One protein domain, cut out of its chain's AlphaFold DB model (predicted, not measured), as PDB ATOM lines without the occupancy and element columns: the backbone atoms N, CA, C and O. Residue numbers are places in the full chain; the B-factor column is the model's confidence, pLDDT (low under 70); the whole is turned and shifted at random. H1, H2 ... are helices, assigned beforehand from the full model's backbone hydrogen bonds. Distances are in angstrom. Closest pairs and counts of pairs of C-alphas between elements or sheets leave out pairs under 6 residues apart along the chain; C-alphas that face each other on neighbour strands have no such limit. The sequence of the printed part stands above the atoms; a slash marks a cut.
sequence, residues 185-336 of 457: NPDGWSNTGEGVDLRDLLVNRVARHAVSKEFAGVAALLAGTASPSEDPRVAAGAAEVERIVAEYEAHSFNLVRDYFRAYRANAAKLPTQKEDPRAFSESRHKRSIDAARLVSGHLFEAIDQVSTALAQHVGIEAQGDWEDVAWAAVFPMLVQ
ATOM      1  N   ASN A 185      47.944  29.390  32.470       47.50
ATOM      2  CA  ASN A 185      47.840  30.787  32.882       47.50
ATOM      3  C   ASN A 185      46.401  31.019  33.389       47.50
ATOM      4  O   ASN A 185      45.480  30.711  32.623       47.50
ATOM      5  N   PRO A 186      46.176  31.561  34.606       39.91
ATOM      6  CA  PRO A 186      44.829  31.840  35.117       39.91
ATOM      7  C   PRO A 186      43.962  32.682  34.166       39.91
ATOM      8  O   PRO A 186      42.744  32.565  34.216       39.91
ATOM      9  N   ASP A 187      44.579  33.450  33.260       35.72
ATOM     10  CA  ASP A 187      43.878  34.354  32.343       35.72
ATOM     11  C   ASP A 187      43.681  33.810  30.909       35.72
ATOM     12  O   ASP A 187      43.123  34.523  30.082       35.72
ATOM     13  N   GLY A 188      44.157  32.602  30.557       39.59
ATOM     14  CA  GLY A 188      44.229  32.198  29.133       39.59
ATOM     15  C   GLY A 188      43.994  30.729  28.776       39.59
ATOM     16  O   GLY A 188      44.146  30.369  27.615       39.59
ATOM     17  N   TRP A 189      43.669  29.863  29.738       43.97
ATOM     18  CA  TRP A 189      43.419  28.427  29.493       43.97
ATOM     19  C   TRP A 189      41.977  27.997  29.789       43.97
ATOM     20  O   TRP A 189      41.633  26.832  29.630       43.97
ATOM     21  N   SER A 190      41.115  28.908  30.241       41.22
ATOM     22  CA  SER A 190      39.782  28.557  30.745       41.22
ATOM     23  C   SER A 190      38.709  28.370  29.668       41.22
ATOM     24  O   SER A 190      37.565  28.100  30.019       41.22
ATOM     25  N   ASN A 191      39.038  28.513  28.380       49.03
ATOM     26  CA  ASN A 191      38.012  28.718  27.351       49.03
ATOM     27  C   ASN A 191      37.844  27.563  26.344       49.03
ATOM     28  O   ASN A 191      36.958  27.657  25.497       49.03
ATOM     29  N   THR A 192      38.641  26.482  26.404       55.34
ATOM     30  CA  THR A 192      38.553  25.376  25.417       55.34
ATOM     31  C   THR A 192      38.520  23.957  26.000       55.34
ATOM     32  O   THR A 192      38.871  22.990  25.320       55.34
ATOM     33  N   GLY A 193      38.043  23.819  27.239       61.41
ATOM     34  CA  GLY A 193      37.698  22.527  27.833       61.41
ATOM     35  C   GLY A 193      38.861  21.698  28.387       61.41
ATOM     36  O   GLY A 193      38.640  20.564  28.781       61.41
ATOM     37  N   GLU A 194      40.085  22.215  28.486       67.75
ATOM     38  CA  GLU A 194      41.264  21.466  28.964       67.75
ATOM     39  C   GLU A 194      41.110  20.876  30.377       67.75
ATOM     40  O   GLU A 194      41.728  19.863  30.698       67.75
ATOM     41  N   GLY A 195      40.293  21.510  31.223       68.38
ATOM     42  CA  GLY A 195      39.957  21.025  32.564       68.38
ATOM     43  C   GLY A 195      38.759  20.075  32.612       68.38
ATOM     44  O   GLY A 195      38.355  19.689  33.706       68.38
ATOM     45  N   VAL A 196      38.162  19.729  31.466       77.19
ATOM     46  CA  VAL A 196      36.994  18.850  31.405       77.19
ATOM     47  C   VAL A 196      37.372  17.442  31.852       77.19
ATOM     48  O   VAL A 196      38.350  16.830  31.413       77.19
ATOM     49  N   ASP A 197      36.551  16.920  32.747       80.00
ATOM     50  CA  ASP A 197      36.577  15.539  33.182       80.00
ATOM     51  C   ASP A 197      35.445  14.794  32.465       80.00
ATOM     52  O   ASP A 197      34.268  15.018  32.742       80.00
ATOM     53  N   LEU A 198      35.802  13.949  31.489       86.19
ATOM     54  CA  LEU A 198      34.815  13.205  30.700       86.19
ATOM     55  C   LEU A 198      33.983  12.266  31.571       86.19
ATOM     56  O   LEU A 198      32.792  12.090  31.309       86.19
ATOM     57  N   ARG A 199      34.579  11.694  32.619       85.00
ATOM     58  CA  ARG A 199      33.880  10.804  33.537       85.00
ATOM     59  C   ARG A 199      32.884  11.571  34.389       85.00
ATOM     60  O   ARG A 199      31.752  11.116  34.514       85.00
ATOM     61  N   ASP A 200      33.254  12.744  34.905       82.06
ATOM     62  CA  ASP A 200      32.308  13.628  35.604       82.06
ATOM     63  C   ASP A 200      31.119  13.996  34.705       82.06
ATOM     64  O   ASP A 200      29.964  13.935  35.130       82.06
ATOM     65  N   LEU A 201      31.368  14.309  33.430       83.94
ATOM     66  CA  LEU A 201      30.288  14.595  32.486       83.94
ATOM     67  C   LEU A 201      29.341  13.402  32.309       83.94
ATOM     68  O   LEU A 201      28.123  13.583  32.384       83.94
ATOM     69  N   LEU A 202      29.888  12.199  32.121       85.31
ATOM     70  CA  LEU A 202      29.119  10.963  31.942       85.31
ATOM     71  C   LEU A 202      28.350  10.557  33.204       85.31
ATOM     72  O   LEU A 202      27.191  10.170  33.121       85.31
ATOM     73  N   VAL A 203      28.969  10.650  34.378       79.69
ATOM     74  CA  VAL A 203      28.380  10.159  35.630       79.69
ATOM     75  C   VAL A 203      27.443  11.192  36.247       79.69
ATOM     76  O   VAL A 203      26.331  10.859  36.651       79.69
ATOM     77  N   ASN A 204      27.852  12.459  36.296       71.69
ATOM     78  CA  ASN A 204      27.156  13.469  37.085       71.69
ATOM     79  C   ASN A 204      26.239  14.368  36.263       71.69
ATOM     80  O   ASN A 204      25.233  14.831  36.805       71.69
ATOM     81  N   ARG A 205      26.553  14.662  34.996       71.12
ATOM     82  CA  ARG A 205      25.734  15.584  34.183       71.12
ATOM     83  C   ARG A 205      24.735  14.860  33.298       71.12
ATOM     84  O   ARG A 205      23.572  15.255  33.264       71.12
ATOM     85  N   VAL A 206      25.164  13.789  32.642       69.50
ATOM     86  CA  VAL A 206      24.292  12.957  31.806       69.50
ATOM     87  C   VAL A 206      23.208  12.283  32.644       69.50
ATOM     88  O   VAL A 206      22.037  12.405  32.305       69.50
ATOM     89  N   ALA A 207      23.548  11.662  33.780       63.75
ATOM     90  CA  ALA A 207      22.565  10.956  34.612       63.75
ATOM     91  C   ALA A 207      21.384  11.836  35.075       63.75
ATOM     92  O   ALA A 207      20.307  11.328  35.372       63.75
ATOM     93  N   ARG A 208      21.565  13.163  35.124       65.25
ATOM     94  CA  ARG A 208      20.520  14.127  35.506       65.25
ATOM     95  C   ARG A 208      19.655  14.615  34.343       65.25
ATOM     96  O   ARG A 208      18.608  15.213  34.591       65.25
ATOM     97  N   HIS A 209      20.108  14.449  33.102       66.50
ATOM     98  CA  HIS A 209      19.538  15.136  31.940       66.50
ATOM     99  C   HIS A 209      19.355  14.259  30.696       66.50
ATOM    100  O   HIS A 209      18.832  14.772  29.711       66.50
ATOM    101  N   ALA A 210      19.765  12.989  30.733       69.75
ATOM    102  CA  ALA A 210      19.597  12.056  29.627       69.75
ATOM    103  C   ALA A 210      18.113  11.859  29.302       69.75
ATOM    104  O   ALA A 210      17.302  11.586  30.191       69.75
ATOM    105  N   VAL A 211      17.780  11.989  28.023       71.75
ATOM    106  CA  VAL A 211      16.469  11.643  27.482       71.75
ATOM    107  C   VAL A 211      16.426  10.141  27.181       71.75
ATOM    108  O   VAL A 211      15.422   9.485  27.447       71.75
ATOM    109  N   SER A 212      17.537   9.550  26.725       80.19
ATOM    110  CA  SER A 212      17.642   8.102  26.527       80.19
ATOM    111  C   SER A 212      17.785   7.354  27.859       80.19
ATOM    112  O   SER A 212      18.734   7.555  28.627       80.19
ATOM    113  N   LYS A 213      16.874   6.402  28.099       84.19
ATOM    114  CA  LYS A 213      16.940   5.482  29.248       84.19
ATOM    115  C   LYS A 213      18.162   4.578  29.177       84.19
ATOM    116  O   LYS A 213      18.773   4.274  30.198       84.19
ATOM    117  N   GLU A 214      18.525   4.153  27.977       86.31
ATOM    118  CA  GLU A 214      19.680   3.309  27.728       86.31
ATOM    119  C   GLU A 214      20.979   4.067  28.018       86.31
ATOM    120  O   GLU A 214      21.884   3.508  28.639       86.31
ATOM    121  N   PHE A 215      21.058   5.357  27.669       87.31
ATOM    122  CA  PHE A 215      22.206   6.186  28.029       87.31
ATOM    123  C   PHE A 215      22.291   6.457  29.535       87.31
ATOM    124  O   PHE A 215      23.376   6.366  30.111       87.31
ATOM    125  N   ALA A 216      21.157   6.699  30.201       86.44
ATOM    126  CA  ALA A 216      21.107   6.764  31.662       86.44
ATOM    127  C   ALA A 216      21.588   5.447  32.305       86.44
ATOM    128  O   ALA A 216      22.301   5.471  33.307       86.44
ATOM    129  N   GLY A 217      21.266   4.302  31.691       86.94
ATOM    130  CA  GLY A 217      21.787   2.988  32.068       86.94
ATOM    131  C   GLY A 217      23.308   2.887  31.927       86.94
ATOM    132  O   GLY A 217      23.972   2.444  32.862       86.94
ATOM    133  N   VAL A 218      23.877   3.357  30.809       88.44
ATOM    134  CA  VAL A 218      25.338   3.431  30.619       88.44
ATOM    135  C   VAL A 218      25.983   4.289  31.709       88.44
ATOM    136  O   VAL A 218      26.921   3.838  32.364       88.44
ATOM    137  N   ALA A 219      25.456   5.491  31.956       87.38
ATOM    138  CA  ALA A 219      25.959   6.390  32.994       87.38
ATOM    139  C   ALA A 219      25.915   5.750  34.394       87.38
ATOM    140  O   ALA A 219      26.880   5.856  35.150       87.38
ATOM    141  N   ALA A 220      24.836   5.036  34.728       84.56
ATOM    142  CA  ALA A 220      24.694   4.344  36.008       84.56
ATOM    143  C   ALA A 220      25.679   3.170  36.172       84.56
ATOM    144  O   ALA A 220      26.202   2.954  37.268       84.56
ATOM    145  N   LEU A 221      25.981   2.436  35.093       85.56
ATOM    146  CA  LEU A 221      27.020   1.397  35.103       85.56
ATOM    147  C   LEU A 221      28.414   1.996  35.311       85.56
ATOM    148  O   LEU A 221      29.171   1.498  36.142       85.56
ATOM    149  N   LEU A 222      28.735   3.092  34.616       84.25
ATOM    150  CA  LEU A 222      30.006   3.810  34.785       84.25
ATOM    151  C   LEU A 222      30.160   4.388  36.200       84.25
ATOM    152  O   LEU A 222      31.262   4.407  36.749       84.25
ATOM    153  N   ALA A 223      29.054   4.827  36.805       78.81
ATOM    154  CA  ALA A 223      29.000   5.296  38.186       78.81
ATOM    155  C   ALA A 223      29.104   4.161  39.223       78.81
ATOM    156  O   ALA A 223      29.315   4.423  40.406       78.81
ATOM    157  N   GLY A 224      28.923   2.903  38.805       76.50
ATOM    158  CA  GLY A 224      28.814   1.755  39.703       76.50
ATOM    159  C   GLY A 224      27.555   1.773  40.578       76.50
ATOM    160  O   GLY A 224      27.538   1.132  41.626       76.50
ATOM    161  N   THR A 225      26.519   2.520  40.185       76.62
ATOM    162  CA  THR A 225      25.245   2.630  40.919       76.62
ATOM    163  C   THR A 225      24.187   1.653  40.417       76.62
ATOM    164  O   THR A 225      23.191   1.424  41.104       76.62
ATOM    165  N   ALA A 226      24.405   1.046  39.250       77.38
ATOM    166  CA  ALA A 226      23.581  -0.023  38.705       77.38
ATOM    167  C   ALA A 226      24.359  -1.342  38.630       77.38
ATOM    168  O   ALA A 226      25.569  -1.366  38.409       77.38
ATOM    169  N   SER A 227      23.640  -2.455  38.781       75.38
ATOM    170  CA  SER A 227      24.152  -3.768  38.374       75.38
ATOM    171  C   SER A 227      24.174  -3.864  36.843       75.38
ATOM    172  O   SER A 227      23.369  -3.173  36.211       75.38
ATOM    173  N   PRO A 228      25.051  -4.700  36.244       71.75
ATOM    174  CA  PRO A 228      25.084  -4.932  34.797       71.75
ATOM    175  C   PRO A 228      23.664  -5.125  34.266       71.75
ATOM    176  O   PRO A 228      22.941  -5.989  34.765       71.75
ATOM    177  N   SER A 229      23.235  -4.267  33.336       66.94
ATOM    178  CA  SER A 229      21.859  -4.328  32.847       66.94
ATOM    179  C   SER A 229      21.633  -5.639  32.085       66.94
ATOM    180  O   SER A 229      22.565  -6.203  31.509       66.94
ATOM    181  N   GLU A 230      20.387  -6.119  32.055       72.56
ATOM    182  CA  GLU A 230      20.014  -7.255  31.200       72.56
ATOM    183  C   GLU A 230      20.111  -6.911  29.702       72.56
ATOM    184  O   GLU A 230      20.134  -7.822  28.876       72.56
ATOM    185  N   ASP A 231      20.190  -5.621  29.336       84.62
ATOM    186  CA  ASP A 231      20.358  -5.206  27.943       84.62
ATOM    187  C   ASP A 231      21.847  -5.276  27.541       84.62
ATOM    188  O   ASP A 231      22.641  -4.406  27.930       84.62
ATOM    189  N   PRO A 232      22.251  -6.258  26.707       88.44
ATOM    190  CA  PRO A 232      23.645  -6.425  26.300       88.44
ATOM    191  C   PRO A 232      24.202  -5.199  25.568       88.44
ATOM    192  O   PRO A 232      25.413  -4.978  25.570       88.44
ATOM    193  N   ARG A 233      23.336  -4.371  24.968       92.00
ATOM    194  CA  ARG A 233      23.717  -3.122  24.300       92.00
ATOM    195  C   ARG A 233      24.247  -2.080  25.274       92.00
ATOM    196  O   ARG A 233      25.273  -1.460  25.010       92.00
ATOM    197  N   VAL A 234      23.577  -1.921  26.414       90.75
ATOM    198  CA  VAL A 234      23.967  -0.969  27.464       90.75
ATOM    199  C   VAL A 234      25.267  -1.421  28.125       90.75
ATOM    200  O   VAL A 234      26.163  -0.604  28.326       90.75
ATOM    201  N   ALA A 235      25.420  -2.721  28.395       89.81
ATOM    202  CA  ALA A 235      26.661  -3.269  28.939       89.81
ATOM    203  C   ALA A 235      27.851  -3.090  27.976       89.81
ATOM    204  O   ALA A 235      28.916  -2.634  28.394       89.81
ATOM    205  N   ALA A 236      27.666  -3.389  26.684       92.56
ATOM    206  CA  ALA A 236      28.699  -3.192  25.665       92.56
ATOM    207  C   ALA A 236      29.054  -1.706  25.486       92.56
ATOM    208  O   ALA A 236      30.233  -1.357  25.450       92.56
ATOM    209  N   GLY A 237      28.044  -0.831  25.443       93.06
ATOM    210  CA  GLY A 237      28.236   0.616  25.375       93.06
ATOM    211  C   GLY A 237      29.013   1.151  26.578       93.06
ATOM    212  O   GLY A 237      29.972   1.893  26.399       93.06
ATOM    213  N   ALA A 238      28.664   0.731  27.798       91.88
ATOM    214  CA  ALA A 238      29.385   1.131  29.003       91.88
ATOM    215  C   ALA A 238      30.842   0.652  29.005       91.88
ATOM    216  O   ALA A 238      31.728   1.431  29.344       91.88
ATOM    217  N   ALA A 239      31.107  -0.588  28.586       91.25
ATOM    218  CA  ALA A 239      32.467  -1.116  28.510       91.25
ATOM    219  C   ALA A 239      33.342  -0.343  27.508       91.25
ATOM    220  O   ALA A 239      34.486  -0.011  27.817       91.25
ATOM    221  N   GLU A 240      32.806  -0.021  26.328       95.62
ATOM    222  CA  GLU A 240      33.554   0.714  25.303       95.62
ATOM    223  C   GLU A 240      33.766   2.186  25.686       95.62
ATOM    224  O   GLU A 240      34.868   2.714  25.538       95.62
ATOM    225  N   VAL A 241      32.747   2.841  26.253       94.44
ATOM    226  CA  VAL A 241      32.881   4.210  26.779       94.44
ATOM    227  C   VAL A 241      33.903   4.258  27.915       94.44
ATOM    228  O   VAL A 241      34.754   5.145  27.924       94.44
ATOM    229  N   GLU A 242      33.882   3.290  28.834       91.25
ATOM    230  CA  GLU A 242      34.870   3.179  29.911       91.25
ATOM    231  C   GLU A 242      36.295   3.061  29.362       91.25
ATOM    232  O   GLU A 242      37.194   3.754  29.839       91.25
ATOM    233  N   ARG A 243      36.498   2.226  28.334       93.88
ATOM    234  CA  ARG A 243      37.797   2.056  27.669       93.88
ATOM    235  C   ARG A 243      38.304   3.379  27.088       93.88
ATOM    236  O   ARG A 243      39.434   3.770  27.375       93.88
ATOM    237  N   ILE A 244      37.468   4.082  26.321       95.06
ATOM    238  CA  ILE A 244      37.817   5.366  25.689       95.06
ATOM    239  C   ILE A 244      38.165   6.421  26.747       95.06
ATOM    240  O   ILE A 244      39.175   7.119  26.633       95.06
ATOM    241  N   VAL A 245      37.346   6.532  27.796       91.06
ATOM    242  CA  VAL A 245      37.560   7.495  28.882       91.06
ATOM    243  C   VAL A 245      38.853   7.184  29.632       91.06
ATOM    244  O   VAL A 245      39.654   8.093  29.837       91.06
ATOM    245  N   ALA A 246      39.103   5.920  29.978       87.06
ATOM    246  CA  ALA A 246      40.323   5.508  30.667       87.06
ATOM    247  C   ALA A 246      41.587   5.780  29.829       87.06
ATOM    248  O   ALA A 246      42.591   6.260  30.362       87.06
ATOM    249  N   GLU A 247      41.542   5.531  28.516       90.75
ATOM    250  CA  GLU A 247      42.641   5.844  27.595       90.75
ATOM    251  C   GLU A 247      42.928   7.350  27.542       90.75
ATOM    252  O   GLU A 247      44.084   7.768  27.666       90.75
ATOM    253  N   TYR A 248      41.885   8.177  27.426       90.12
ATOM    254  CA  TYR A 248      42.020   9.632  27.449       90.12
ATOM    255  C   TYR A 248      42.549  10.150  28.795       90.12
ATOM    256  O   TYR A 248      43.455  10.988  28.826       90.12
ATOM    257  N   GLU A 249      42.013   9.671  29.917       86.25
ATOM    258  CA  GLU A 249      42.438  10.062  31.266       86.25
ATOM    259  C   GLU A 249      43.917   9.730  31.486       86.25
ATOM    260  O   GLU A 249      44.696  10.605  31.876       86.25
ATOM    261  N   ALA A 250      44.341   8.510  31.142       86.44
ATOM    262  CA  ALA A 250      45.732   8.087  31.249       86.44
ATOM    263  C   ALA A 250      46.656   8.907  30.336       86.44
ATOM    264  O   ALA A 250      47.715   9.371  30.773       86.44
ATOM    265  N   HIS A 251      46.265   9.120  29.076       87.94
ATOM    266  CA  HIS A 251      47.054   9.901  28.127       87.94
ATOM    267  C   HIS A 251      47.193  11.362  28.574       87.94
ATOM    268  O   HIS A 251      48.306  11.885  28.665       87.94
ATOM    269  N   SER A 252      46.074  12.011  28.906       85.50
ATOM    270  CA  SER A 252      46.047  13.408  29.345       85.50
ATOM    271  C   SER A 252      46.822  13.611  30.648       85.50
ATOM    272  O   SER A 252      47.594  14.564  30.746       85.50
ATOM    273  N   PHE A 253      46.707  12.700  31.619       86.88
ATOM    274  CA  PHE A 253      47.504  12.751  32.843       86.88
ATOM    275  C   PHE A 253      49.006  12.657  32.557       86.88
ATOM    276  O   PHE A 253      49.768  13.500  33.035       86.88
ATOM    277  N   ASN A 254      49.438  11.678  31.758       88.00
ATOM    278  CA  ASN A 254      50.852  11.509  31.417       88.00
ATOM    279  C   ASN A 254      51.409  12.744  30.700       88.00
ATOM    280  O   ASN A 254      52.453  13.259  31.099       88.00
ATOM    281  N   LEU A 255      50.678  13.273  29.719       84.44
ATOM    282  CA  LEU A 255      51.062  14.470  28.973       84.44
ATOM    283  C   LEU A 255      51.227  15.691  29.891       84.44
ATOM    284  O   LEU A 255      52.240  16.391  29.829       84.44
ATOM    285  N   VAL A 256      50.258  15.932  30.777       81.88
ATOM    286  CA  VAL A 256      50.295  17.049  31.732       81.88
ATOM    287  C   VAL A 256      51.428  16.869  32.740       81.88
ATOM    288  O   VAL A 256      52.146  17.826  33.035       81.88
ATOM    289  N   ARG A 257      51.621  15.655  33.262       84.94
ATOM    290  CA  ARG A 257      52.690  15.340  34.217       84.94
ATOM    291  C   ARG A 257      54.068  15.537  33.593       84.94
ATOM    292  O   ARG A 257      54.935  16.153  34.212       84.94
ATOM    293  N   ASP A 258      54.279  15.040  32.381       83.31
ATOM    294  CA  ASP A 258      55.552  15.166  31.673       83.31
ATOM    295  C   ASP A 258      55.834  16.627  31.321       83.31
ATOM    296  O   ASP A 258      56.954  17.111  31.521       83.31
ATOM    297  N   TYR A 259      54.800  17.373  30.919       78.38
ATOM    298  CA  TYR A 259      54.898  18.816  30.753       78.38
ATOM    299  C   TYR A 259      55.276  19.514  32.066       78.38
ATOM    300  O   TYR A 259      56.209  20.315  32.085       78.38
ATOM    301  N   PHE A 260      54.606  19.206  33.177       77.69
ATOM    302  CA  PHE A 260      54.889  19.808  34.480       77.69
ATOM    303  C   PHE A 260      56.321  19.511  34.953       77.69
ATOM    304  O   PHE A 260      57.030  20.407  35.422       77.69
ATOM    305  N   ARG A 261      56.803  18.279  34.750       79.00
ATOM    306  CA  ARG A 261      58.201  17.894  35.008       79.00
ATOM    307  C   ARG A 261      59.168  18.689  34.139       79.00
ATOM    308  O   ARG A 261      60.138  19.246  34.656       79.00
ATOM    309  N   ALA A 262      58.894  18.809  32.841       73.31
ATOM    310  CA  ALA A 262      59.693  19.626  31.935       73.31
ATOM    311  C   ALA A 262      59.650  21.113  32.319       73.31
ATOM    312  O   ALA A 262      60.667  21.802  32.233       73.31
ATOM    313  N   TYR A 263      58.507  21.621  32.778       72.62
ATOM    314  CA  TYR A 263      58.341  22.986  33.264       72.62
ATOM    315  C   TYR A 263      59.215  23.237  34.496       72.62
ATOM    316  O   TYR A 263      59.980  24.201  34.494       72.62
ATOM    317  N   ARG A 264      59.177  22.357  35.507       72.62
ATOM    318  CA  ARG A 264      60.052  22.432  36.692       72.62
ATOM    319  C   ARG A 264      61.533  22.324  36.316       72.62
ATOM    320  O   ARG A 264      62.339  23.124  36.780       72.62
ATOM    321  N   ALA A 265      61.894  21.399  35.425       69.19
ATOM    322  CA  ALA A 265      63.276  21.213  34.978       69.19
ATOM    323  C   ALA A 265      63.827  22.422  34.201       69.19
ATOM    324  O   ALA A 265      64.993  22.779  34.361       69.19
ATOM    325  N   ASN A 266      63.001  23.073  33.373       63.00
ATOM    326  CA  ASN A 266      63.406  24.250  32.600       63.00
ATOM    327  C   ASN A 266      63.265  25.567  33.378       63.00
ATOM    328  O   ASN A 266      63.844  26.560  32.952       63.00
ATOM    329  N   ALA A 267      62.581  25.587  34.528       58.59
ATOM    330  CA  ALA A 267      62.600  26.733  35.441       58.59
ATOM    331  C   ALA A 267      64.024  27.074  35.924       58.59
ATOM    332  O   ALA A 267      64.280  28.213  36.294       58.59
ATOM    333  N   ALA A 268      64.927  26.085  35.884       50.34
ATOM    334  CA  ALA A 268      66.313  26.149  36.344       50.34
ATOM    335  C   ALA A 268      67.308  26.718  35.324       50.34
ATOM    336  O   ALA A 268      68.465  26.971  35.661       50.34
ATOM    337  N   LYS A 269      66.919  26.805  34.048       52.12
ATOM    338  CA  LYS A 269      67.858  27.141  32.977       52.12
ATOM    339  C   LYS A 269      67.970  28.653  32.854       52.12
ATOM    340  O   LYS A 269      67.006  29.331  32.510       52.12
ATOM    341  N   LEU A 270      69.172  29.152  33.122       48.81
ATOM    342  CA  LEU A 270      69.572  30.489  32.713       48.81
ATOM    343  C   LEU A 270      69.747  30.488  31.190       48.81
ATOM    344  O   LEU A 270      70.333  29.533  30.671       48.81
ATOM    345  N   PRO A 271      69.297  31.537  30.482       48.25
ATOM    346  CA  PRO A 271      69.768  31.789  29.130       48.25
ATOM    347  C   PRO A 271      71.296  31.796  29.182       48.25
ATOM    348  O   PRO A 271      71.894  32.494  30.009       48.25
ATOM    349  N   THR A 272      71.949  30.972  28.368       46.97
ATOM    350  CA  THR A 272      73.402  31.097  28.217       46.97
ATOM    351  C   THR A 272      73.722  32.490  27.657       46.97
ATOM    352  O   THR A 272      72.866  33.106  27.033       46.97
ATOM    353  N   GLN A 273      74.945  33.017  27.834       42.88
ATOM    354  CA  GLN A 273      75.326  34.362  27.336       42.88
ATOM    355  C   GLN A 273      75.035  34.605  25.836       42.88
ATOM    356  O   GLN A 273      75.084  35.747  25.388       42.88
ATOM    357  N   LYS A 274      74.753  33.545  25.064       46.50
ATOM    358  CA  LYS A 274      74.446  33.573  23.629       46.50
ATOM    359  C   LYS A 274      72.957  33.398  23.292       46.50
ATOM    360  O   LYS A 274      72.605  33.501  22.123       46.50
ATOM    361  N   GLU A 275      72.097  33.100  24.263       49.44
ATOM    362  CA  GLU A 275      70.667  32.858  24.050       49.44
ATOM    363  C   GLU A 275      69.844  34.062  24.513       49.44
ATOM    364  O   GLU A 275      69.992  34.522  25.643       49.44
ATOM    365  N   ASP A 276      68.952  34.552  23.650       50.44
ATOM    366  CA  ASP A 276      68.028  35.633  23.994       50.44
ATOM    367  C   ASP A 276      67.076  35.177  25.126       50.44
ATOM    368  O   ASP A 276      66.301  34.227  24.939       50.44
ATOM    369  N   PRO A 277      67.085  35.841  26.301       50.34
ATOM    370  CA  PRO A 277      66.166  35.546  27.397       50.34
ATOM    371  C   PRO A 277      64.686  35.589  26.986       50.34
ATOM    372  O   PRO A 277      63.873  34.836  27.531       50.34
ATOM    373  N   ARG A 278      64.322  36.428  26.004       51.06
ATOM    374  CA  ARG A 278      62.962  36.499  25.451       51.06
ATOM    375  C   ARG A 278      62.623  35.237  24.672       51.06
ATOM    376  O   ARG A 278      61.603  34.621  24.966       51.06
ATOM    377  N   ALA A 279      63.514  34.779  23.796       53.84
ATOM    378  CA  ALA A 279      63.342  33.527  23.058       53.84
ATOM    379  C   ALA A 279      63.225  32.307  23.996       53.84
ATOM    380  O   ALA A 279      62.454  31.379  23.736       53.84
ATOM    381  N   PHE A 280      63.935  32.315  25.130       54.84
ATOM    382  CA  PHE A 280      63.820  31.274  26.155       54.84
ATOM    383  C   PHE A 280      62.453  31.299  26.873       54.84
ATOM    384  O   PHE A 280      61.806  30.258  27.035       54.84
ATOM    385  N   SER A 281      61.969  32.492  27.242       53.69
ATOM    386  CA  SER A 281      60.625  32.724  27.800       53.69
ATOM    387  C   SER A 281      59.513  32.266  26.858       53.69
ATOM    388  O   SER A 281      58.595  31.540  27.249       53.69
ATOM    389  N   GLU A 282      59.616  32.688  25.600       55.88
ATOM    390  CA  GLU A 282      58.684  32.369  24.525       55.88
ATOM    391  C   GLU A 282      58.665  30.864  24.264       55.88
ATOM    392  O   GLU A 282      57.593  30.295  24.098       55.88
ATOM    393  N   SER A 283      59.813  30.183  24.340       62.03
ATOM    394  CA  SER A 283      59.899  28.720  24.238       62.03
ATOM    395  C   SER A 283      59.097  28.008  25.334       62.03
ATOM    396  O   SER A 283      58.399  27.030  25.061       62.03
ATOM    397  N   ARG A 284      59.128  28.503  26.576       59.41
ATOM    398  CA  ARG A 284      58.373  27.912  27.695       59.41
ATOM    399  C   ARG A 284      56.869  28.135  27.564       59.41
ATOM    400  O   ARG A 284      56.102  27.195  27.769       59.41
ATOM    401  N   HIS A 285      56.467  29.357  27.219       60.34
ATOM    402  CA  HIS A 285      55.066  29.699  26.980       60.34
ATOM    403  C   HIS A 285      54.511  28.939  25.770       60.34
ATOM    404  O   HIS A 285      53.449  28.332  25.850       60.34
ATOM    405  N   LYS A 286      55.286  28.845  24.687       65.38
ATOM    406  CA  LYS A 286      54.953  28.034  23.514       65.38
ATOM    407  C   LYS A 286      54.755  26.566  23.876       65.38
ATOM    408  O   LYS A 286      53.752  25.987  23.487       65.38
ATOM    409  N   ARG A 287      55.642  25.977  24.689       67.75
ATOM    410  CA  ARG A 287      55.471  24.594  25.166       67.75
ATOM    411  C   ARG A 287      54.223  24.415  26.031       67.75
ATOM    412  O   ARG A 287      53.627  23.347  25.976       67.75
ATOM    413  N   SER A 288      53.851  25.411  26.845       66.19
ATOM    414  CA  SER A 288      52.610  25.344  27.631       66.19
ATOM    415  C   SER A 288      51.411  25.311  26.694       66.19
ATOM    416  O   SER A 288      50.582  24.412  26.794       66.19
ATOM    417  N   ILE A 289      51.372  26.236  25.735       66.94
ATOM    418  CA  ILE A 289      50.335  26.292  24.704       66.94
ATOM    419  C   ILE A 289      50.283  24.975  23.915       66.94
ATOM    420  O   ILE A 289      49.199  24.446  23.695       66.94
ATOM    421  N   ASP A 290      51.431  24.400  23.547       71.25
ATOM    422  CA  ASP A 290      51.503  23.114  22.847       71.25
ATOM    423  C   ASP A 290      50.934  21.953  23.675       71.25
ATOM    424  O   ASP A 290      50.211  21.123  23.131       71.25
ATOM    425  N   ALA A 291      51.210  21.896  24.981       72.50
ATOM    426  CA  ALA A 291      50.641  20.872  25.854       72.50
ATOM    427  C   ALA A 291      49.117  21.021  25.992       72.50
ATOM    428  O   ALA A 291      48.404  20.033  25.839       72.50
ATOM    429  N   ALA A 292      48.613  22.245  26.199       72.19
ATOM    430  CA  ALA A 292      47.172  22.537  26.235       72.19
ATOM    431  C   ALA A 292      46.478  22.044  24.963       72.19
ATOM    432  O   ALA A 292      45.480  21.336  24.991       72.19
ATOM    433  N   ARG A 293      47.080  22.388  23.826       73.62
ATOM    434  CA  ARG A 293      46.617  22.079  22.477       73.62
ATOM    435  C   ARG A 293      46.536  20.581  22.220       73.62
ATOM    436  O   ARG A 293      45.556  20.131  21.631       73.62
ATOM    437  N   LEU A 294      47.527  19.819  22.680       78.81
ATOM    438  CA  LEU A 294      47.510  18.357  22.615       78.81
ATOM    439  C   LEU A 294      46.414  17.770  23.518       78.81
ATOM    440  O   LEU A 294      45.659  16.917  23.060       78.81
ATOM    441  N   VAL A 295      46.255  18.272  24.751       79.88
ATOM    442  CA  VAL A 295      45.171  17.842  25.657       79.88
ATOM    443  C   VAL A 295      43.794  18.121  25.044       79.88
ATOM    444  O   VAL A 295      42.960  17.218  25.025       79.88
ATOM    445  N   SER A 296      43.552  19.322  24.504       78.31
ATOM    446  CA  SER A 296      42.292  19.660  23.824       78.31
ATOM    447  C   SER A 296      42.053  18.793  22.590       78.31
ATOM    448  O   SER A 296      40.936  18.342  22.374       78.31
ATOM    449  N   GLY A 297      43.086  18.554  21.775       79.94
ATOM    450  CA  GLY A 297      42.972  17.704  20.589       79.94
ATOM    451  C   GLY A 297      42.505  16.297  20.955       79.94
ATOM    452  O   GLY A 297      41.510  15.822  20.413       79.94
ATOM    453  N   HIS A 298      43.152  15.684  21.947       86.00
ATOM    454  CA  HIS A 298      42.761  14.367  22.446       86.00
ATOM    455  C   HIS A 298      41.406  14.363  23.153       86.00
ATOM    456  O   HIS A 298      40.687  13.375  23.068       86.00
ATOM    457  N   LEU A 299      41.020  15.460  23.809       86.88
ATOM    458  CA  LEU A 299      39.680  15.606  24.377       86.88
ATOM    459  C   LEU A 299      38.610  15.572  23.279       86.88
ATOM    460  O   LEU A 299      37.611  14.875  23.425       86.88
ATOM    461  N   PHE A 300      38.813  16.297  22.177       86.75
ATOM    462  CA  PHE A 300      37.854  16.327  21.069       86.75
ATOM    463  C   PHE A 300      37.762  14.967  20.374       86.75
ATOM    464  O   PHE A 300      36.662  14.519  20.057       86.75
ATOM    465  N   GLU A 301      38.900  14.292  20.191       89.62
ATOM    466  CA  GLU A 301      38.960  12.921  19.676       89.62
ATOM    467  C   GLU A 301      38.217  11.942  20.604       89.62
ATOM    468  O   GLU A 301      37.410  11.147  20.130       89.62
ATOM    469  N   ALA A 302      38.416  12.037  21.921       92.19
ATOM    470  CA  ALA A 302      37.737  11.183  22.895       92.19
ATOM    471  C   ALA A 302      36.218  11.423  22.927       92.19
ATOM    472  O   ALA A 302      35.450  10.463  22.946       92.19
ATOM    473  N   ILE A 303      35.762  12.681  22.867       91.00
ATOM    474  CA  ILE A 303      34.328  13.004  22.772       91.00
ATOM    475  C   ILE A 303      33.714  12.371  21.517       91.00
ATOM    476  O   ILE A 303      32.636  11.785  21.611       91.00
ATOM    477  N   ASP A 304      34.399  12.447  20.370       91.06
ATOM    478  CA  ASP A 304      33.936  11.858  19.108       91.06
ATOM    479  C   ASP A 304      33.890  10.321  19.143       91.06
ATOM    480  O   ASP A 304      32.947   9.706  18.634       91.06
ATOM    481  N   GLN A 305      34.878   9.695  19.784       94.19
ATOM    482  CA  GLN A 305      34.906   8.249  19.995       94.19
ATOM    483  C   GLN A 305      33.764   7.795  20.908       94.19
ATOM    484  O   GLN A 305      33.067   6.844  20.560       94.19
ATOM    485  N   VAL A 306      33.503   8.501  22.018       94.50
ATOM    486  CA  VAL A 306      32.357   8.215  22.900       94.50
ATOM    487  C   VAL A 306      31.039   8.380  22.139       94.50
ATOM    488  O   VAL A 306      30.197   7.488  22.200       94.50
ATOM    489  N   SER A 307      30.873   9.453  21.356       92.12
ATOM    490  CA  SER A 307      29.704   9.630  20.480       92.12
ATOM    491  C   SER A 307      29.493   8.433  19.554       92.12
ATOM    492  O   SER A 307      28.376   7.940  19.424       92.12
ATOM    493  N   THR A 308      30.566   7.959  18.918       93.19
ATOM    494  CA  THR A 308      30.516   6.836  17.972       93.19
ATOM    495  C   THR A 308      30.172   5.526  18.679       93.19
ATOM    496  O   THR A 308      29.314   4.785  18.200       93.19
ATOM    497  N   ALA A 309      30.777   5.264  19.840       95.06
ATOM    498  CA  ALA A 309      30.485   4.089  20.655       95.06
ATOM    499  C   ALA A 309      29.021   4.073  21.118       95.06
ATOM    500  O   ALA A 309      28.338   3.055  20.993       95.06
ATOM    501  N   LEU A 310      28.502   5.209  21.588       93.19
ATOM    502  CA  LEU A 310      27.101   5.337  21.989       93.19
ATOM    503  C   LEU A 310      26.154   5.122  20.809       93.19
ATOM    504  O   LEU A 310      25.195   4.370  20.944       93.19
ATOM    505  N   ALA A 311      26.443   5.697  19.642       92.25
ATOM    506  CA  ALA A 311      25.639   5.491  18.439       92.25
ATOM    507  C   ALA A 311      25.579   4.013  18.023       92.25
ATOM    508  O   ALA A 311      24.513   3.503  17.686       92.25
ATOM    509  N   GLN A 312      26.728   3.332  18.060       94.56
ATOM    510  CA  GLN A 312      26.872   1.942  17.635       94.56
ATOM    511  C   GLN A 312      26.204   0.961  18.598       94.56
ATOM    512  O   GLN A 312      25.563   0.006  18.158       94.56
ATOM    513  N   HIS A 313      26.391   1.157  19.902       94.25
ATOM    514  CA  HIS A 313      25.938   0.200  20.904       94.25
ATOM    515  C   HIS A 313      24.546   0.524  21.430       94.25
ATOM    516  O   HIS A 313      23.756  -0.391  21.622       94.25
ATOM    517  N   VAL A 314      24.235   1.801  21.642       91.44
ATOM    518  CA  VAL A 314      23.051   2.244  22.388       91.44
ATOM    519  C   VAL A 314      22.004   2.861  21.462       91.44
ATOM    520  O   VAL A 314      20.829   2.511  21.538       91.44
ATOM    521  N   GLY A 315      22.435   3.735  20.554       91.19
ATOM    522  CA  GLY A 315      21.593   4.378  19.552       91.19
ATOM    523  C   GLY A 315      21.870   5.872  19.395       91.19
ATOM    524  O   GLY A 315      22.612   6.489  20.162       91.19
ATOM    525  N   ILE A 316      21.239   6.464  18.378       88.69
ATOM    526  CA  ILE A 316      21.454   7.863  17.990       88.69
ATOM    527  C   ILE A 316      21.022   8.859  19.078       88.69
ATOM    528  O   ILE A 316      21.644   9.904  19.224       88.69
ATOM    529  N   GLU A 317      20.016   8.523  19.890       87.75
ATOM    530  CA  GLU A 317      19.543   9.357  21.008       87.75
ATOM    531  C   GLU A 317      20.581   9.458  22.135       87.75
ATOM    532  O   GLU A 317      20.824  10.545  22.653       87.75
ATOM    533  N   ALA A 318      21.270   8.356  22.452       88.69
ATOM    534  CA  ALA A 318      22.351   8.342  23.437       88.69
ATOM    535  C   ALA A 318      23.561   9.164  22.974       88.69
ATOM    536  O   ALA A 318      24.134   9.936  23.743       88.69
ATOM    537  N   GLN A 319      23.921   9.041  21.690       89.81
ATOM    538  CA  GLN A 319      24.883   9.948  21.059       89.81
ATOM    539  C   GLN A 319      24.399  11.405  21.173       89.81
ATOM    540  O   GLN A 319      25.186  12.297  21.494       89.81
ATOM    541  N   GLY A 320      23.104  11.614  20.928       85.12
ATOM    542  CA  GLY A 320      22.363  12.861  21.057       85.12
ATOM    543  C   GLY A 320      22.670  13.614  22.351       85.12
ATOM    544  O   GLY A 320      23.247  14.707  22.345       85.12
ATOM    545  N   ASP A 321      22.315  12.958  23.450       84.81
ATOM    546  CA  ASP A 321      22.450  13.437  24.822       84.81
ATOM    547  C   ASP A 321      23.911  13.684  25.221       84.81
ATOM    548  O   ASP A 321      24.231  14.706  25.836       84.81
ATOM    549  N   TRP A 322      24.813  12.759  24.870       88.50
ATOM    550  CA  TRP A 322      26.237  12.895  25.175       88.50
ATOM    551  C   TRP A 322      26.827  14.154  24.557       88.50
ATOM    552  O   TRP A 322      27.508  14.922  25.233       88.50
ATOM    553  N   GLU A 323      26.557  14.378  23.275       85.00
ATOM    554  CA  GLU A 323      27.108  15.508  22.538       85.00
ATOM    555  C   GLU A 323      26.624  16.842  23.103       85.00
ATOM    556  O   GLU A 323      27.422  17.772  23.236       85.00
ATOM    557  N   ASP A 324      25.349  16.934  23.481       79.62
ATOM    558  CA  ASP A 324      24.790  18.145  24.077       79.62
ATOM    559  C   ASP A 324      25.498  18.483  25.399       79.62
ATOM    560  O   ASP A 324      25.844  19.642  25.639       79.62
ATOM    561  N   VAL A 325      25.781  17.478  26.236       82.12
ATOM    562  CA  VAL A 325      26.494  17.661  27.511       82.12
ATOM    563  C   VAL A 325      27.980  17.950  27.294       82.12
ATOM    564  O   VAL A 325      28.518  18.888  27.890       82.12
ATOM    565  N   ALA A 326      28.649  17.160  26.455       84.94
ATOM    566  CA  ALA A 326      30.086  17.236  26.238       84.94
ATOM    567  C   ALA A 326      30.485  18.567  25.606       84.94
ATOM    568  O   ALA A 326      31.346  19.277  26.129       84.94
ATOM    569  N   TRP A 327      29.816  18.971  24.528       79.62
ATOM    570  CA  TRP A 327      30.170  20.207  23.838       79.62
ATOM    571  C   TRP A 327      29.773  21.456  24.621       79.62
ATOM    572  O   TRP A 327      30.520  22.433  24.588       79.62
ATOM    573  N   ALA A 328      28.675  21.423  25.386       76.94
ATOM    574  CA  ALA A 328      28.348  22.506  26.314       76.94
ATOM    575  C   ALA A 328      29.367  22.620  27.462       76.94
ATOM    576  O   ALA A 328      29.588  23.707  27.984       76.94
ATOM    577  N   ALA A 329      30.014  21.524  27.867       77.38
ATOM    578  CA  ALA A 329      31.071  21.569  28.874       77.38
ATOM    579  C   ALA A 329      32.407  22.080  28.318       77.38
ATOM    580  O   ALA A 329      33.109  22.820  29.005       77.38
ATOM    581  N   VAL A 330      32.751  21.707  27.084       75.19
ATOM    582  CA  VAL A 330      33.984  22.149  26.417       75.19
ATOM    583  C   VAL A 330      33.896  23.611  25.983       75.19
ATOM    584  O   VAL A 330      34.855  24.362  26.150       75.19
ATOM    585  N   PHE A 331      32.745  24.021  25.449       71.69
ATOM    586  CA  PHE A 331      32.505  25.372  24.955       71.69
ATOM    587  C   PHE A 331      31.219  25.960  25.545       71.69
ATOM    588  O   PHE A 331      30.274  26.240  24.802       71.69
ATOM    589  N   PRO A 332      31.168  26.221  26.863       62.28
ATOM    590  CA  PRO A 332      29.959  26.723  27.529       62.28
ATOM    591  C   PRO A 332      29.482  28.074  26.985       62.28
ATOM    592  O   PRO A 332      28.316  28.430  27.125       62.28
ATOM    593  N   MET A 333      30.382  28.824  26.345       57.19
ATOM    594  CA  MET A 333      30.082  30.102  25.702       57.19
ATOM    595  C   MET A 333      29.575  29.971  24.255       57.19
ATOM    596  O   MET A 333      29.023  30.938  23.737       57.19
ATOM    597  N   LEU A 334      29.764  28.818  23.595       57.66
ATOM    598  CA  LEU A 334      29.442  28.613  22.169       57.66
ATOM    599  C   LEU A 334      28.364  27.555  21.933       57.66
ATOM    600  O   LEU A 334      27.663  27.613  20.925       57.66
ATOM    601  N   VAL A 335      28.249  26.571  22.823       62.84
ATOM    602  CA  VAL A 335      27.345  25.435  22.662       62.84
ATOM    603  C   VAL A 335      26.358  25.405  23.814       62.84
ATOM    604  O   VAL A 335      26.733  25.416  24.984       62.84
ATOM    605  N   GLN A 336      25.080  25.357  23.455       64.06
ATOM    606  CA  GLN A 336      23.975  25.226  24.392       64.06
ATOM    607  C   GLN A 336      23.323  23.852  24.249       64.06
ATOM    608  O   GLN A 336      23.367  23.284  23.153       64.06
TER     609      GLN A 336
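Overview. This is residues 185 to 336 of the 457 residues of an uncharacterized protein of Planctomycetes bacterium (UniProt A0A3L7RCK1). A long helical hairpin of H4 and H3 has a head of three shorter helices, H1, H2 and H5, at one end, where H5 folds back along H4. At the other end residues 273 to 278 stick out. The 152 printed residues include five named helices, H1 to H5 in order, and no named strand: all helix. The whole is loose, radius of gyration of the C-alphas 19.3 A, spanning 69 by 28 by 23 A.

Arrangement. H4, residues 277 to 313, and H3, residues 232 to 266, form a hairpin and touch at a shallow tilt of 5 degrees, closest at the C-alphas of Gly 237 and His 313, 5.0 A. H4 touches H5, residues 316 to 330, with residues 303 to 311 alone, closest at C-alphas 307 and 319, 4.9 A. H3 touches H2, residues 213 to 222, with residues 234 to 242 alone, closest at C-alphas 238 and 218, 4.9 A. H1, residues 198 to 209, touches H5, closest at C-alphas 206 and 325, 6.7 A. Every O i to N i+4 pair is within hydrogen-bond range in H2, H3, H4 and H5, and 4 of 8 in H1.

Along the chain. H4 is 53.9 A long, H3 50.6 A. H1 begins at C-alpha 198 (34.815, 13.205, 30.700); H5 ends at C-alpha 330 (33.984, 22.149, 26.417).

Size, cuts and confidence. The printed part has no cut and no long link between helices. Low confidence, pLDDT under 70, includes residues 265 to 289.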